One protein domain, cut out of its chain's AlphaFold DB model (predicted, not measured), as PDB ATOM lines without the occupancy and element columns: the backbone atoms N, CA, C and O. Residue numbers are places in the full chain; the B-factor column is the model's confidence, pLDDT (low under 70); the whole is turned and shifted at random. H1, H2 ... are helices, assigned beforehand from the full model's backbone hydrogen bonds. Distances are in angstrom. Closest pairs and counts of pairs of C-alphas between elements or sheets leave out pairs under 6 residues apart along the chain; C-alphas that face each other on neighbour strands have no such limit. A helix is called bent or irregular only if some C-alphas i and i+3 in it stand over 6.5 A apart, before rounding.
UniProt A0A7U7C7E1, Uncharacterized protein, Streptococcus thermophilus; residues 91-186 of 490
ATOM      1  N   LEU A  91     597.891 324.017 504.251       93.44
ATOM      2  CA  LEU A  91     598.009 323.340 502.958       93.44
ATOM      3  C   LEU A  91     596.867 323.711 502.004       93.44
ATOM      4  O   LEU A  91     597.112 323.919 500.819       93.44
ATOM      5  N   ASP A  92     595.649 323.926 502.512       91.69
ATOM      6  CA  ASP A  92     594.538 324.409 501.676       91.69
ATOM      7  C   ASP A  92     594.811 325.801 501.100       91.69
ATOM      8  O   ASP A  92     594.471 326.078 499.950       91.69
ATOM      9  N   LYS A  93     595.441 326.690 501.884       91.31
ATOM     10  CA  LYS A  93     595.855 328.017 501.395       91.31
ATOM     11  C   LYS A  93     596.937 327.907 500.328       91.31
ATOM     12  O   LYS A  93     596.900 328.680 499.375       91.31
ATOM     13  N   ILE A  94     597.889 326.985 500.496       94.12
ATOM     14  CA  ILE A  94     598.923 326.722 499.490       94.12
ATOM     15  C   ILE A  94     598.272 326.256 498.200       94.12
ATOM     16  O   ILE A  94     598.481 326.894 497.179       94.12
ATOM     17  N   ARG A  95     597.434 325.215 498.248       93.38
ATOM     18  CA  ARG A  95     596.758 324.672 497.063       93.38
ATOM     19  C   ARG A  95     595.929 325.730 496.345       93.38
ATOM     20  O   ARG A  95     596.034 325.862 495.133       93.38
ATOM     21  N   GLU A  96     595.158 326.521 497.091       91.56
ATOM     22  CA  GLU A  96     594.388 327.632 496.527       91.56
ATOM     23  C   GLU A  96     595.291 328.653 495.834       91.56
ATOM     24  O   GLU A  96     595.038 329.002 494.685       91.56
ATOM     25  N   LYS A  97     596.344 329.136 496.505       92.06
ATOM     26  CA  LYS A  97     597.248 330.126 495.911       92.06
ATOM     27  C   LYS A  97     598.026 329.553 494.727       92.06
ATOM     28  O   LYS A  97     598.170 330.234 493.721       92.06
ATOM     29  N   PHE A  98     598.513 328.324 494.829       93.31
ATOM     30  CA  PHE A  98     599.252 327.663 493.760       93.31
ATOM     31  C   PHE A  98     598.368 327.466 492.537       93.31
ATOM     32  O   PHE A  98     598.755 327.866 491.447       93.31
ATOM     33  N   SER A  99     597.139 326.982 492.724       90.69
ATOM     34  CA  SER A  99     596.158 326.898 491.642       90.69
ATOM     35  C   SER A  99     595.854 328.272 491.044       90.69
ATOM     36  O   SER A  99     595.823 328.410 489.826       90.69
ATOM     37  N   LYS A 100     595.655 329.289 491.889       88.88
ATOM     38  CA  LYS A 100     595.328 330.654 491.465       88.88
ATOM     39  C   LYS A 100     596.411 331.281 490.579       88.88
ATOM     40  O   LYS A 100     596.087 332.009 489.649       88.88
ATOM     41  N   TYR A 101     597.680 331.014 490.876       87.62
ATOM     42  CA  TYR A 101     598.830 331.589 490.166       87.62
ATOM     43  C   TYR A 101     599.551 330.580 489.266       87.62
ATOM     44  O   TYR A 101     600.698 330.804 488.885       87.62
ATOM     45  N   ASN A 102     598.892 329.463 488.942       87.56
ATOM     46  CA  ASN A 102     599.415 328.406 488.077       87.56
ATOM     47  C   ASN A 102     600.814 327.888 488.492       87.56
ATOM     48  O   ASN A 102     601.696 327.662 487.657       87.56
ATOM     49  N   ILE A 103     601.020 327.724 489.803       90.75
ATOM     50  CA  ILE A 103     602.208 327.094 490.381       90.75
ATOM     51  C   ILE A 103     602.044 325.575 490.297       90.75
ATOM     52  O   ILE A 103     601.133 325.000 490.895       90.75
ATOM     53  N   LEU A 104     602.949 324.924 489.578       89.31
ATOM     54  CA  LEU A 104     602.991 323.481 489.423       89.31
ATOM     55  C   LEU A 104     603.581 322.814 490.664       89.31
ATOM     56  O   LEU A 104     604.655 323.176 491.153       89.31
ATOM     57  N   THR A 105     602.894 321.770 491.111       89.56
ATOM     58  CA  THR A 105     603.393 320.802 492.084       89.56
ATOM     59  C   THR A 105     603.386 319.413 491.458       89.56
ATOM     60  O   THR A 105     602.384 319.058 490.827       89.56
ATOM     61  N   PRO A 106     604.458 318.620 491.620       89.88
ATOM     62  CA  PRO A 106     604.476 317.238 491.158       89.88
ATOM     63  C   PRO A 106     603.432 316.385 491.893       89.88
ATOM     64  O   PRO A 106     602.845 316.805 492.892       89.88
ATOM     65  N   CYS A 107     603.178 315.178 491.394       90.56
ATOM     66  CA  CYS A 107     602.350 314.222 492.131       90.56
ATOM     67  C   CYS A 107     603.104 313.667 493.352       90.56
ATOM     68  O   CYS A 107     604.335 313.701 493.401       90.56
ATOM     69  N   SER A 108     602.371 313.117 494.323       87.75
ATOM     70  CA  SER A 108     602.941 312.585 495.569       87.75
ATOM     71  C   SER A 108     604.042 311.541 495.331       87.75
ATOM     72  O   SER A 108     605.037 311.527 496.047       87.75
ATOM     73  N   GLU A 109     603.906 310.699 494.301       86.19
ATOM     74  CA  GLU A 109     604.909 309.685 493.937       86.19
ATOM     75  C   GLU A 109     606.238 310.327 493.519       86.19
ATOM     76  O   GLU A 109     607.295 309.965 494.035       86.19
ATOM     77  N   GLN A 110     606.178 311.344 492.657       87.50
ATOM     78  CA  GLN A 110     607.346 312.103 492.205       87.50
ATOM     79  C   GLN A 110     608.000 312.889 493.349       87.50
ATOM     80  O   GLN A 110     609.222 312.894 493.463       87.50
ATOM     81  N   MET A 111     607.203 313.501 494.236       89.25
ATOM     82  CA  MET A 111     607.725 314.169 495.439       89.25
ATOM     83  C   MET A 111     608.548 313.203 496.299       89.25
ATOM     84  O   MET A 111     609.616 313.561 496.792       89.25
ATOM     85  N   VAL A 112     608.064 311.966 496.453       83.81
ATOM     86  CA  VAL A 112     608.748 310.927 497.229       83.81
ATOM     87  C   VAL A 112     610.028 310.443 496.546       83.81
ATOM     88  O   VAL A 112     611.016 310.172 497.230       83.81
ATOM     89  N   GLU A 113     610.040 310.331 495.217       83.94
ATOM     90  CA  GLU A 113     611.252 309.991 494.461       83.94
ATOM     91  C   GLU A 113     612.349 311.049 494.615       83.94
ATOM     92  O   GLU A 113     613.511 310.691 494.820       83.94
ATOM     93  N   GLU A 114     611.988 312.335 494.598       84.75
ATOM     94  CA  GLU A 114     612.942 313.429 494.807       84.75
ATOM     95  C   GLU A 114     613.649 313.313 496.167       84.75
ATOM     96  O   GLU A 114     614.874 313.434 496.220       84.75
ATOM     97  N   PHE A 115     612.927 312.965 497.244       76.62
ATOM     98  CA  PHE A 115     613.545 312.739 498.558       76.62
ATOM     99  C   PHE A 115     614.638 311.670 498.515       76.62
ATOM    100  O   PHE A 115     615.715 311.866 499.078       76.62
ATOM    101  N   LYS A 116     614.368 310.544 497.840       72.06
ATOM    102  CA  LYS A 116     615.271 309.382 497.782       72.06
ATOM    103  C   LYS A 116     616.545 309.662 496.997       72.06
ATOM    104  O   LYS A 116     617.567 309.038 497.258       72.06
ATOM    105  N   SER A 117     616.479 310.575 496.031       65.94
ATOM    106  CA  SER A 117     617.630 310.922 495.197       65.94
ATOM    107  C   SER A 117     618.705 311.730 495.937       65.94
ATOM    108  O   SER A 117     619.873 311.643 495.565       65.94
ATOM    109  N   ASP A 118     618.328 312.440 497.009       62.00
ATOM    110  CA  ASP A 118     619.191 313.394 497.723       62.00
ATOM    111  C   ASP A 118     619.548 312.987 499.173       62.00
ATOM    112  O   ASP A 118     620.303 313.702 499.836       62.00
ATOM    113  N   THR A 119     619.052 311.857 499.707       58.06
ATOM    114  CA  THR A 119     619.230 311.503 501.136       58.06
ATOM    115  C   THR A 119     620.111 310.285 501.440       58.06
ATOM    116  O   THR A 119     620.173 309.297 500.715       58.06
ATOM    117  N   ILE A 120     620.798 310.385 502.585       56.81
ATOM    118  CA  ILE A 120     621.562 309.326 503.260       56.81
ATOM    119  C   ILE A 120     620.568 308.356 503.928       56.81
ATOM    120  O   ILE A 120     619.591 308.793 504.533       56.81
ATOM    121  N   ILE A 121     620.855 307.053 503.848       55.06
ATOM    122  CA  ILE A 121     620.028 305.882 504.231       55.06
ATOM    123  C   ILE A 121     619.279 306.004 505.586       55.06
ATOM    124  O   ILE A 121     618.219 305.408 505.753       55.06
ATOM    125  N   GLU A 122     619.765 306.800 506.544       55.09
ATOM    126  CA  GLU A 122     619.152 306.976 507.876       55.09
ATOM    127  C   GLU A 122     617.813 307.751 507.882       55.09
ATOM    128  O   GLU A 122     617.070 307.674 508.860       55.09
ATOM    129  N   LEU A 123     617.453 308.461 506.805       56.81
ATOM    130  CA  LEU A 123     616.167 309.177 506.701       56.81
ATOM    131  C   LEU A 123     615.009 308.302 506.183       56.81
ATOM    132  O   LEU A 123     613.849 308.668 506.367       56.81
ATOM    133  N   GLU A 124     615.265 307.128 505.597       59.88
ATOM    134  CA  GLU A 124     614.191 306.293 505.024       59.88
ATOM    135  C   GLU A 124     613.205 305.758 506.077       59.88
ATOM    136  O   GLU A 124     612.006 305.653 505.805       59.88
ATOM    137  N   GLU A 125     613.680 305.447 507.289       60.81
ATOM    138  CA  GLU A 125     612.815 305.019 508.398       60.81
ATOM    139  C   GLU A 125     612.023 306.195 508.991       60.81
ATOM    140  O   GLU A 125     610.827 306.056 509.239       60.81
ATOM    141  N   PHE A 126     612.632 307.381 509.115       61.34
ATOM    142  CA  PHE A 126     611.957 308.599 509.592       61.34
ATOM    143  C   PHE A 126     610.807 309.034 508.666       61.34
ATOM    144  O   PHE A 126     609.749 309.461 509.125       61.34
ATOM    145  N   HIS A 127     610.986 308.880 507.351       65.81
ATOM    146  CA  HIS A 127     609.975 309.247 506.358       65.81
ATOM    147  C   HIS A 127     608.795 308.258 506.315       65.81
ATOM    148  O   HIS A 127     607.676 308.673 506.018       65.81
ATOM    149  N   LYS A 128     609.000 306.974 506.646       66.38
ATOM    150  CA  LYS A 128     607.919 305.966 506.672       66.38
ATOM    151  C   LYS A 128     606.852 306.242 507.729       66.38
ATOM    152  O   LYS A 128     605.684 305.953 507.482       66.38
ATOM    153  N   ASP A 129     607.243 306.810 508.866       70.12
ATOM    154  CA  ASP A 129     606.320 307.070 509.974       70.12
ATOM    155  C   ASP A 129     605.571 308.407 509.831       70.12
ATOM    156  O   ASP A 129     604.483 308.558 510.390       70.12
ATOM    157  N   ILE A 130     606.123 309.364 509.071       74.00
ATOM    158  CA  ILE A 130     605.590 310.732 508.925       74.00
ATOM    159  C   ILE A 130     604.774 310.911 507.639       74.00
ATOM    160  O   ILE A 130     603.755 311.592 507.662       74.00
ATOM    161  N   LEU A 131     605.177 310.297 506.521       80.81
ATOM    162  CA  LEU A 131     604.538 310.480 505.211       80.81
ATOM    163  C   LEU A 131     603.305 309.575 505.034       80.81
ATOM    164  O   LEU A 131     603.260 308.738 504.133       80.81
ATOM    165  N   GLN A 132     602.313 309.707 505.918       82.38
ATOM    166  CA  GLN A 132     601.130 308.834 505.930       82.38
ATOM    167  C   GLN A 132     600.039 309.288 504.955       82.38
ATOM    168  O   GLN A 132     599.277 308.463 504.449       82.38
ATOM    169  N   THR A 133     599.952 310.592 504.697       88.50
ATOM    170  CA  THR A 133     598.937 311.200 503.833       88.50
ATOM    171  C   THR A 133     599.563 312.059 502.734       88.50
ATOM    172  O   THR A 133     600.721 312.463 502.817       88.50
ATOM    173  N   GLU A 134     598.784 312.391 501.699       87.25
ATOM    174  CA  GLU A 134     599.218 313.351 500.668       87.25
ATOM    175  C   GLU A 134     599.536 314.736 501.252       87.25
ATOM    176  O   GLU A 134     600.397 315.446 500.734       87.25
ATOM    177  N   ASP A 135     598.860 315.116 502.339       91.06
ATOM    178  CA  ASP A 135     599.121 316.358 503.065       91.06
ATOM    179  C   ASP A 135     600.505 316.335 503.727       91.06
ATOM    180  O   ASP A 135     601.249 317.312 503.613       91.06
ATOM    181  N   ASP A 136     600.877 315.213 504.350       89.75
ATOM    182  CA  ASP A 136     602.196 315.044 504.970       89.75
ATOM    183  C   ASP A 136     603.312 315.076 503.916       89.75
ATOM    184  O   ASP A 136     604.330 315.746 504.099       89.75
ATOM    185  N   ILE A 137     603.087 314.412 502.773       90.12
ATOM    186  CA  ILE A 137     604.013 314.404 501.628       90.12
ATOM    187  C   ILE A 137     604.211 315.814 501.081       90.12
ATOM    188  O   ILE A 137     605.352 316.256 500.937       90.12
ATOM    189  N   LEU A 138     603.125 316.547 500.819       92.06
ATOM    190  CA  LEU A 138     603.210 317.919 500.326       92.06
ATOM    191  C   LEU A 138     603.930 318.829 501.329       92.06
ATOM    192  O   LEU A 138     604.758 319.647 500.928       92.06
ATOM    193  N   TYR A 139     603.629 318.699 502.622       92.38
ATOM    194  CA  TYR A 139     604.244 319.515 503.665       92.38
ATOM    195  C   TYR A 139     605.765 319.321 503.735       92.38
ATOM    196  O   TYR A 139     606.514 320.302 503.667       92.38
ATOM    197  N   GLU A 140     606.234 318.073 503.821       89.50
ATOM    198  CA  GLU A 140     607.672 317.791 503.872       89.50
ATOM    199  C   GLU A 140     608.362 318.089 502.533       89.50
ATOM    200  O   GLU A 140     609.502 318.554 502.529       89.50
ATOM    201  N   TRP A 141     607.674 317.931 501.396       91.31
ATOM    202  CA  TRP A 141     608.231 318.284 500.087       91.31
ATOM    203  C   TRP A 141     608.475 319.786 499.949       91.31
ATOM    204  O   TRP A 141     609.552 320.203 499.522       91.31
ATOM    205  N   LEU A 142     607.535 320.622 500.396       94.31
ATOM    206  CA  LEU A 142     607.725 322.075 500.416       94.31
ATOM    207  C   LEU A 142     608.933 322.475 501.271       94.31
ATOM    208  O   LEU A 142     609.748 323.296 500.850       94.31
ATOM    209  N   LYS A 143     609.088 321.859 502.446       91.50
ATOM    210  CA  LYS A 143     610.237 322.086 503.333       91.50
ATOM    211  C   LYS A 143     611.551 321.638 502.692       91.50
ATOM    212  O   LYS A 143     612.531 322.376 502.781       91.50
ATOM    213  N   PHE A 144     611.567 320.483 502.026       89.12
ATOM    214  CA  PHE A 144     612.721 319.981 501.274       89.12
ATOM    215  C   PHE A 144     613.148 320.950 500.164       89.12
ATOM    216  O   PHE A 144     614.330 321.262 500.046       89.12
ATOM    217  N   LYS A 145     612.189 321.530 499.433       91.69
ATOM    218  CA  LYS A 145     612.446 322.593 498.443       91.69
ATOM    219  C   LYS A 145     612.900 323.922 499.054       91.69
ATOM    220  O   LYS A 145     613.261 324.844 498.331       91.69
ATOM    221  N   GLY A 146     612.874 324.055 500.380       93.75
ATOM    222  CA  GLY A 146     613.186 325.297 501.081       93.75
ATOM    223  C   GLY A 146     612.046 326.318 501.070       93.75
ATOM    224  O   GLY A 146     612.252 327.458 501.493       93.75
ATOM    225  N   PHE A 147     610.842 325.933 500.635       95.44
ATOM    226  CA  PHE A 147     609.665 326.790 500.683       95.44
ATOM    227  C   PHE A 147     609.237 327.030 502.134       95.44
ATOM    228  O   PHE A 147     609.098 326.103 502.930       95.44
ATOM    229  N   GLN A 148     609.006 328.293 502.482       92.88
ATOM    230  CA  GLN A 148     608.602 328.704 503.825       92.88
ATOM    231  C   GLN A 148     607.190 329.301 503.804       92.88
ATOM    232  O   GLN A 148     606.810 329.929 502.816       92.88
ATOM    233  N   PRO A 149     606.404 329.201 504.894       91.31
ATOM    234  CA  PRO A 149     605.026 329.701 504.919       91.31
ATOM    235  C   PRO A 149     604.853 331.166 504.500       91.31
ATOM    236  O   PRO A 149     603.863 331.501 503.850       91.31
ATOM    237  N   TYR A 150     605.811 332.034 504.837       91.12
ATOM    238  CA  TYR A 150     605.766 333.453 504.481       91.12
ATOM    239  C   TYR A 150     605.946 333.697 502.972       91.12
ATOM    240  O   TYR A 150     605.561 334.750 502.475       91.12
ATOM    241  N   MET A 151     606.485 332.733 502.213       94.50
ATOM    242  CA  MET A 151     606.689 332.879 500.767       94.50
ATOM    243  C   MET A 151     605.368 332.954 499.986       94.50
ATOM    244  O   MET A 151     605.346 333.384 498.835       94.50
ATOM    245  N   LEU A 152     604.235 332.628 500.621       92.19
ATOM    246  CA  LEU A 152     602.905 332.918 500.075       92.19
ATOM    247  C   LEU A 152     602.663 334.421 499.853       92.19
ATOM    248  O   LEU A 152     601.767 334.770 499.079       92.19
ATOM    249  N   ASP A 153     603.433 335.302 500.495       90.75
ATOM    250  CA  ASP A 153     603.344 336.753 500.310       90.75
ATOM    251  C   ASP A 153     603.920 337.212 498.959       90.75
ATOM    252  O   ASP A 153     603.558 338.289 498.490       90.75
ATOM    253  N   TYR A 154     604.744 336.392 498.290       90.56
ATOM    254  CA  TYR A 154     605.196 336.661 496.915       90.56
ATOM    255  C   TYR A 154     604.092 336.413 495.879       90.56
ATOM    256  O   TYR A 154     604.120 336.995 494.800       90.56
ATOM    257  N   LEU A 155     603.098 335.581 496.206       89.62
ATOM    258  CA  LEU A 155     601.991 335.219 495.320       89.62
ATOM    259  C   LEU A 155     600.921 336.325 495.293       89.62
ATOM    260  O   LEU A 155     599.851 336.208 495.920       89.62
ATOM    261  N   ILE A 156     601.259 337.413 494.599       86.00
ATOM    262  CA  ILE A 156     600.421 338.580 494.292       86.00
ATOM    263  C   ILE A 156     600.331 338.787 492.777       86.00
ATOM    264  O   ILE A 156     601.234 338.379 492.049       86.00
ATOM    265  N   ASN A 157     599.283 339.477 492.328       78.94
ATOM    266  CA  ASN A 157     598.981 339.682 490.908       78.94
ATOM    267  C   ASN A 157     600.103 340.396 490.131       78.94
ATOM    268  O   ASN A 157     600.240 340.217 488.924       78.94
ATOM    269  N   GLU A 158     600.895 341.230 490.805       78.69
ATOM    270  CA  GLU A 158     601.991 341.980 490.190       78.69
ATOM    271  C   GLU A 158     603.291 341.177 490.064       78.69
ATOM    272  O   GLU A 158     604.171 341.587 489.315       78.69
ATOM    273  N   LEU A 159     603.421 340.046 490.765       78.56
ATOM    274  CA  LEU A 159     604.549 339.115 490.605       78.56
ATOM    275  C   LEU A 159     604.150 337.913 489.746       78.56
ATOM    276  O   LEU A 159     604.919 337.479 488.893       78.56
ATOM    277  N   PHE A 160     602.937 337.405 489.950       81.31
ATOM    278  CA  PHE A 160     602.394 336.236 489.273       81.31
ATOM    279  C   PHE A 160     601.049 336.579 488.653       81.31
ATOM    280  O   PHE A 160     600.244 337.295 489.240       81.31
ATOM    281  N   GLU A 161     600.781 336.055 487.465       77.25
ATOM    282  CA  GLU A 161     599.493 336.272 486.821       77.25
ATOM    283  C   GLU A 161     598.411 335.412 487.479       77.25
ATOM    284  O   GLU A 161     598.543 334.198 487.610       77.25
ATOM    285  N   ASP A 162     597.334 336.068 487.894       78.75
ATOM    286  CA  ASP A 162     596.120 335.419 488.378       78.75
ATOM    287  C   ASP A 162     595.376 334.782 487.199       78.75
ATOM    288  O   ASP A 162     595.001 335.484 486.251       78.75
ATOM    289  N   VAL A 163     595.159 333.468 487.262       77.00
ATOM    290  CA  VAL A 163     594.479 332.700 486.208       77.00
ATOM    291  C   VAL A 163     593.055 333.221 485.978       77.00
ATOM    292  O   VAL A 163     592.594 333.240 484.839       77.00
ATOM    293  N   ASP A 164     592.393 333.737 487.020       70.69
ATOM    294  CA  ASP A 164     591.012 334.229 486.940       70.69
ATOM    295  C   ASP A 164     590.890 335.603 486.246       70.69
ATOM    296  O   ASP A 164     589.802 335.989 485.821       70.69
ATOM    297  N   ASN A 165     591.987 336.361 486.111       65.25
ATOM    298  CA  ASN A 165     591.967 337.727 485.561       65.25
ATOM    299  C   ASN A 165     592.245 337.796 484.047       65.25
ATOM    300  O   ASN A 165     592.319 338.897 483.492       65.25
ATOM    301  N   LYS A 166     592.401 336.659 483.356       60.47
ATOM    302  CA  LYS A 166     592.617 336.616 481.901       60.47
ATOM    303  C   LYS A 166     591.355 336.207 481.143       60.47
ATOM    304  O   LYS A 166     590.651 335.277 481.503       60.47
ATOM    305  N   THR A 167     591.104 336.903 480.039       52.00
ATOM    306  CA  THR A 167     589.953 336.721 479.138       52.00
ATOM    307  C   THR A 167     590.159 335.647 478.058       52.00
ATOM    308  O   THR A 167     589.340 335.549 477.147       52.00
ATOM    309  N   SER A 168     591.248 334.869 478.092       53.66
ATOM    310  CA  SER A 168     591.547 333.872 477.053       53.66
ATOM    311  C   SER A 168     591.021 332.480 477.405       53.66
ATOM    312  O   SER A 168     591.461 331.882 478.379       53.66
ATOM    313  N   ASP A 169     590.183 331.908 476.539       50.91
ATOM    314  CA  ASP A 169     589.562 330.582 476.705       50.91
ATOM    315  C   ASP A 169     590.531 329.374 476.604       50.91
ATOM    316  O   ASP A 169     590.090 328.222 476.601       50.91
ATOM    317  N   ARG A 170     591.854 329.581 476.487       50.66
ATOM    318  CA  ARG A 170     592.841 328.498 476.300       50.66
ATOM    319  C   ARG A 170     593.835 328.403 477.452       50.66
ATOM    320  O   ARG A 170     594.710 329.246 477.607       50.66
ATOM    321  N   ILE A 171     593.742 327.296 478.190       50.72
ATOM    322  CA  ILE A 171     594.598 326.982 479.344       50.72
ATOM    323  C   ILE A 171     596.075 326.767 478.957       50.72
ATOM    324  O   ILE A 171     596.978 326.976 479.759       50.72
ATOM    325  N   SER A 172     596.341 326.394 477.702       49.97
ATOM    326  CA  SER A 172     597.690 326.120 477.185       49.97
ATOM    327  C   SER A 172     598.596 327.347 477.047       49.97
ATOM    328  O   SER A 172     599.794 327.175 476.847       49.97
ATOM    329  N   ASP A 173     598.041 328.557 477.139       56.69
ATOM    330  CA  ASP A 173     598.788 329.811 476.973       56.69
ATOM    331  C   ASP A 173     599.201 330.417 478.333       56.69
ATOM    332  O   ASP A 173     599.798 331.497 478.385       56.69
ATOM    333  N   TYR A 174     598.886 329.740 479.448       62.53
ATOM    334  CA  TYR A 174     599.264 330.187 480.787       62.53
ATOM    335  C   TYR A 174     600.728 329.884 481.087       62.53
ATOM    336  O   TYR A 174     601.196 328.754 480.948       62.53
ATOM    337  N   GLN A 175     601.442 330.896 481.582       71.69
ATOM    338  CA  GLN A 175     602.764 330.685 482.155       71.69
ATOM    339  C   GLN A 175     602.641 329.844 483.417       71.69
ATOM    340  O   GLN A 175     601.829 330.126 484.297       71.69
ATOM    341  N   THR A 176     603.434 328.786 483.469       76.25
ATOM    342  CA  THR A 176     603.533 327.879 484.605       76.25
ATOM    343  C   THR A 176     604.776 328.224 485.408       76.25
ATOM    344  O   THR A 176     605.851 328.436 484.848       76.25
ATOM    345  N   PHE A 177     604.645 328.281 486.725       85.56
ATOM    346  CA  PHE A 177     605.776 328.499 487.624       85.56
ATOM    347  C   PHE A 177     605.962 327.276 488.508       85.56
ATOM    348  O   PHE A 177     605.025 326.514 488.728       85.56
ATOM    349  N   SER A 178     607.162 327.074 489.024       90.25
ATOM    350  CA  SER A 178     607.452 326.025 489.998       90.25
ATOM    351  C   SER A 178     607.625 326.611 491.399       90.25
ATOM    352  O   SER A 178     607.811 327.817 491.579       90.25
ATOM    353  N   VAL A 179     607.611 325.745 492.413       92.88
ATOM    354  CA  VAL A 179     607.974 326.143 493.783       92.88
ATOM    355  C   VAL A 179     609.412 326.666 493.848       92.88
ATOM    356  O   VAL A 179     609.668 327.646 494.549       92.88
ATOM    357  N   ASP A 180     610.323 326.094 493.059       91.50
ATOM    358  CA  ASP A 180     611.720 326.535 492.979       91.50
ATOM    359  C   ASP A 180     611.846 327.979 492.476       91.50
ATOM    360  O   ASP A 180     612.749 328.706 492.890       91.50
ATOM    361  N   ASP A 181     610.927 328.439 491.625       89.94
ATOM    362  CA  ASP A 181     610.917 329.826 491.153       89.94
ATOM    363  C   ASP A 181     610.534 330.796 492.274       89.94
ATOM    364  O   ASP A 181     611.171 331.839 492.430       89.94
ATOM    365  N   ILE A 182     609.573 330.426 493.126       92.88
ATOM    366  CA  ILE A 182     609.216 331.217 494.315       92.88
ATOM    367  C   ILE A 182     610.406 331.289 495.280       92.88
ATOM    368  O   ILE A 182     610.728 332.364 495.789       92.88
ATOM    369  N   VAL A 183     611.092 330.163 495.499       94.44
ATOM    370  CA  VAL A 183     612.283 330.098 496.361       94.44
ATOM    371  C   VAL A 183     613.416 330.966 495.801       94.44
ATOM    372  O   VAL A 183     614.066 331.690 496.554       94.44
ATOM    373  N   LYS A 184     613.627 330.986 494.478       91.69
ATOM    374  CA  LYS A 184     614.598 331.894 493.837       91.69
ATOM    375  C   LYS A 184     614.237 333.367 494.038       91.69
ATOM    376  O   LYS A 184     615.131 334.157 494.344       91.69
ATOM    377  N   ILE A 185     612.960 333.741 493.905       90.88
ATOM    378  CA  ILE A 185     612.501 335.116 494.180       90.88
ATOM    379  C   ILE A 185     612.786 335.489 495.639       90.88
ATOM    380  O   ILE A 185     613.319 336.569 495.890       90.88
ATOM    381  N   ASP A 186     612.498 334.599 496.593       93.69
ATOM    382  CA  ASP A 186     612.811 334.824 498.011       93.69
ATOM    383  C   ASP A 186     614.312 335.041 498.246       93.69
ATOM    384  O   ASP A 186     614.688 335.945 498.989       93.69
TER     385      ASP A 186
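What this domain is: This is residues 91 to 186 of the 490 residues of an uncharacterized protein of Streptococcus thermophilus (UniProt A0A7U7C7E1). An elongated, loose run of six short helices makes two groups: H2 and H4 side by side with H3 near them towards one end, and H1, H5 and H6 nearer the middle of the length. A long loop, residues 155 to 178, makes the other end and comes back to H6. The printed part has 96 residues with six named helices, H1 to H6 in chain order, and no named strand; its class is all helix. It is only just loose, close to compact, with a radius of gyration of the C-alphas of 15.1 A, and spans 50 by 26 by 22 A.

Where its parts are: The two longest helices have 11 residues each: H4, residues 134 to 144, 15.1 A long, and H2, residues 108 to 118, 16.4 A. C-alpha 134 of H4 is at (599.218, 313.351, 500.668). H3, residues 123 to 130, measures 10.9 A. H1, residues 91 to 100, measures 13.9 A and begins with C-alpha 91 at (598.009, 323.340, 502.958). H5, residues 149 to 154, measures 10.6 A; it is neither bent nor irregular, but only just: C-alphas 149 and 152 are 6.2 A apart. H6, residues 179 to 186, measures 10.8 A and ends with C-alpha 186 at (612.811, 334.824, 498.011).

How they stand to each other: H4 and H2 touch, the closest C-alphas being those of Trp 141 and Met 111, 6.2 A apart; they run the same way at a shallow tilt of 33 degrees, only just short of steep. H3 is close to H4 but not clearly touching, with the C-alphas of Ile 130 and Asp 136 closest at 6.8 A. H1 and H4 only just touch, with 3 pairs of C-alphas within 8 A, the closest Leu 91 and Asp 135 at 7.1 A, and are about perpendicular at 77 degrees. H5 and H6 touch, also about perpendicular at 75 degrees, with the C-alphas of Met 151 and Asp 186 closest at 7.0 A. H1 and H5 are close but not clearly touching, their closest C-alphas, of Ile 94 and Leu 152, being 7.4 A apart. H3 and H6 are apart. Every O i to N i+4 pair is within hydrogen-bond range in H1, H4 and H6; in H2 6 of 7 are, in H3 2 of 4, and in H5 0 of 2, beside 3 of 3 O i to N i+3 pairs.

The domain as a whole: The two C-alphas farthest apart are those of Glu 122 and Thr 167, 50.6 A. The link from H5 to H6 is long, 24 residues; its residues 177 to 178 pair in parallel with residues 103 to 104. The printed part has no cut. Its mean pLDDT is 80.7, with residues 117 to 128 and 165 to 174 under 70.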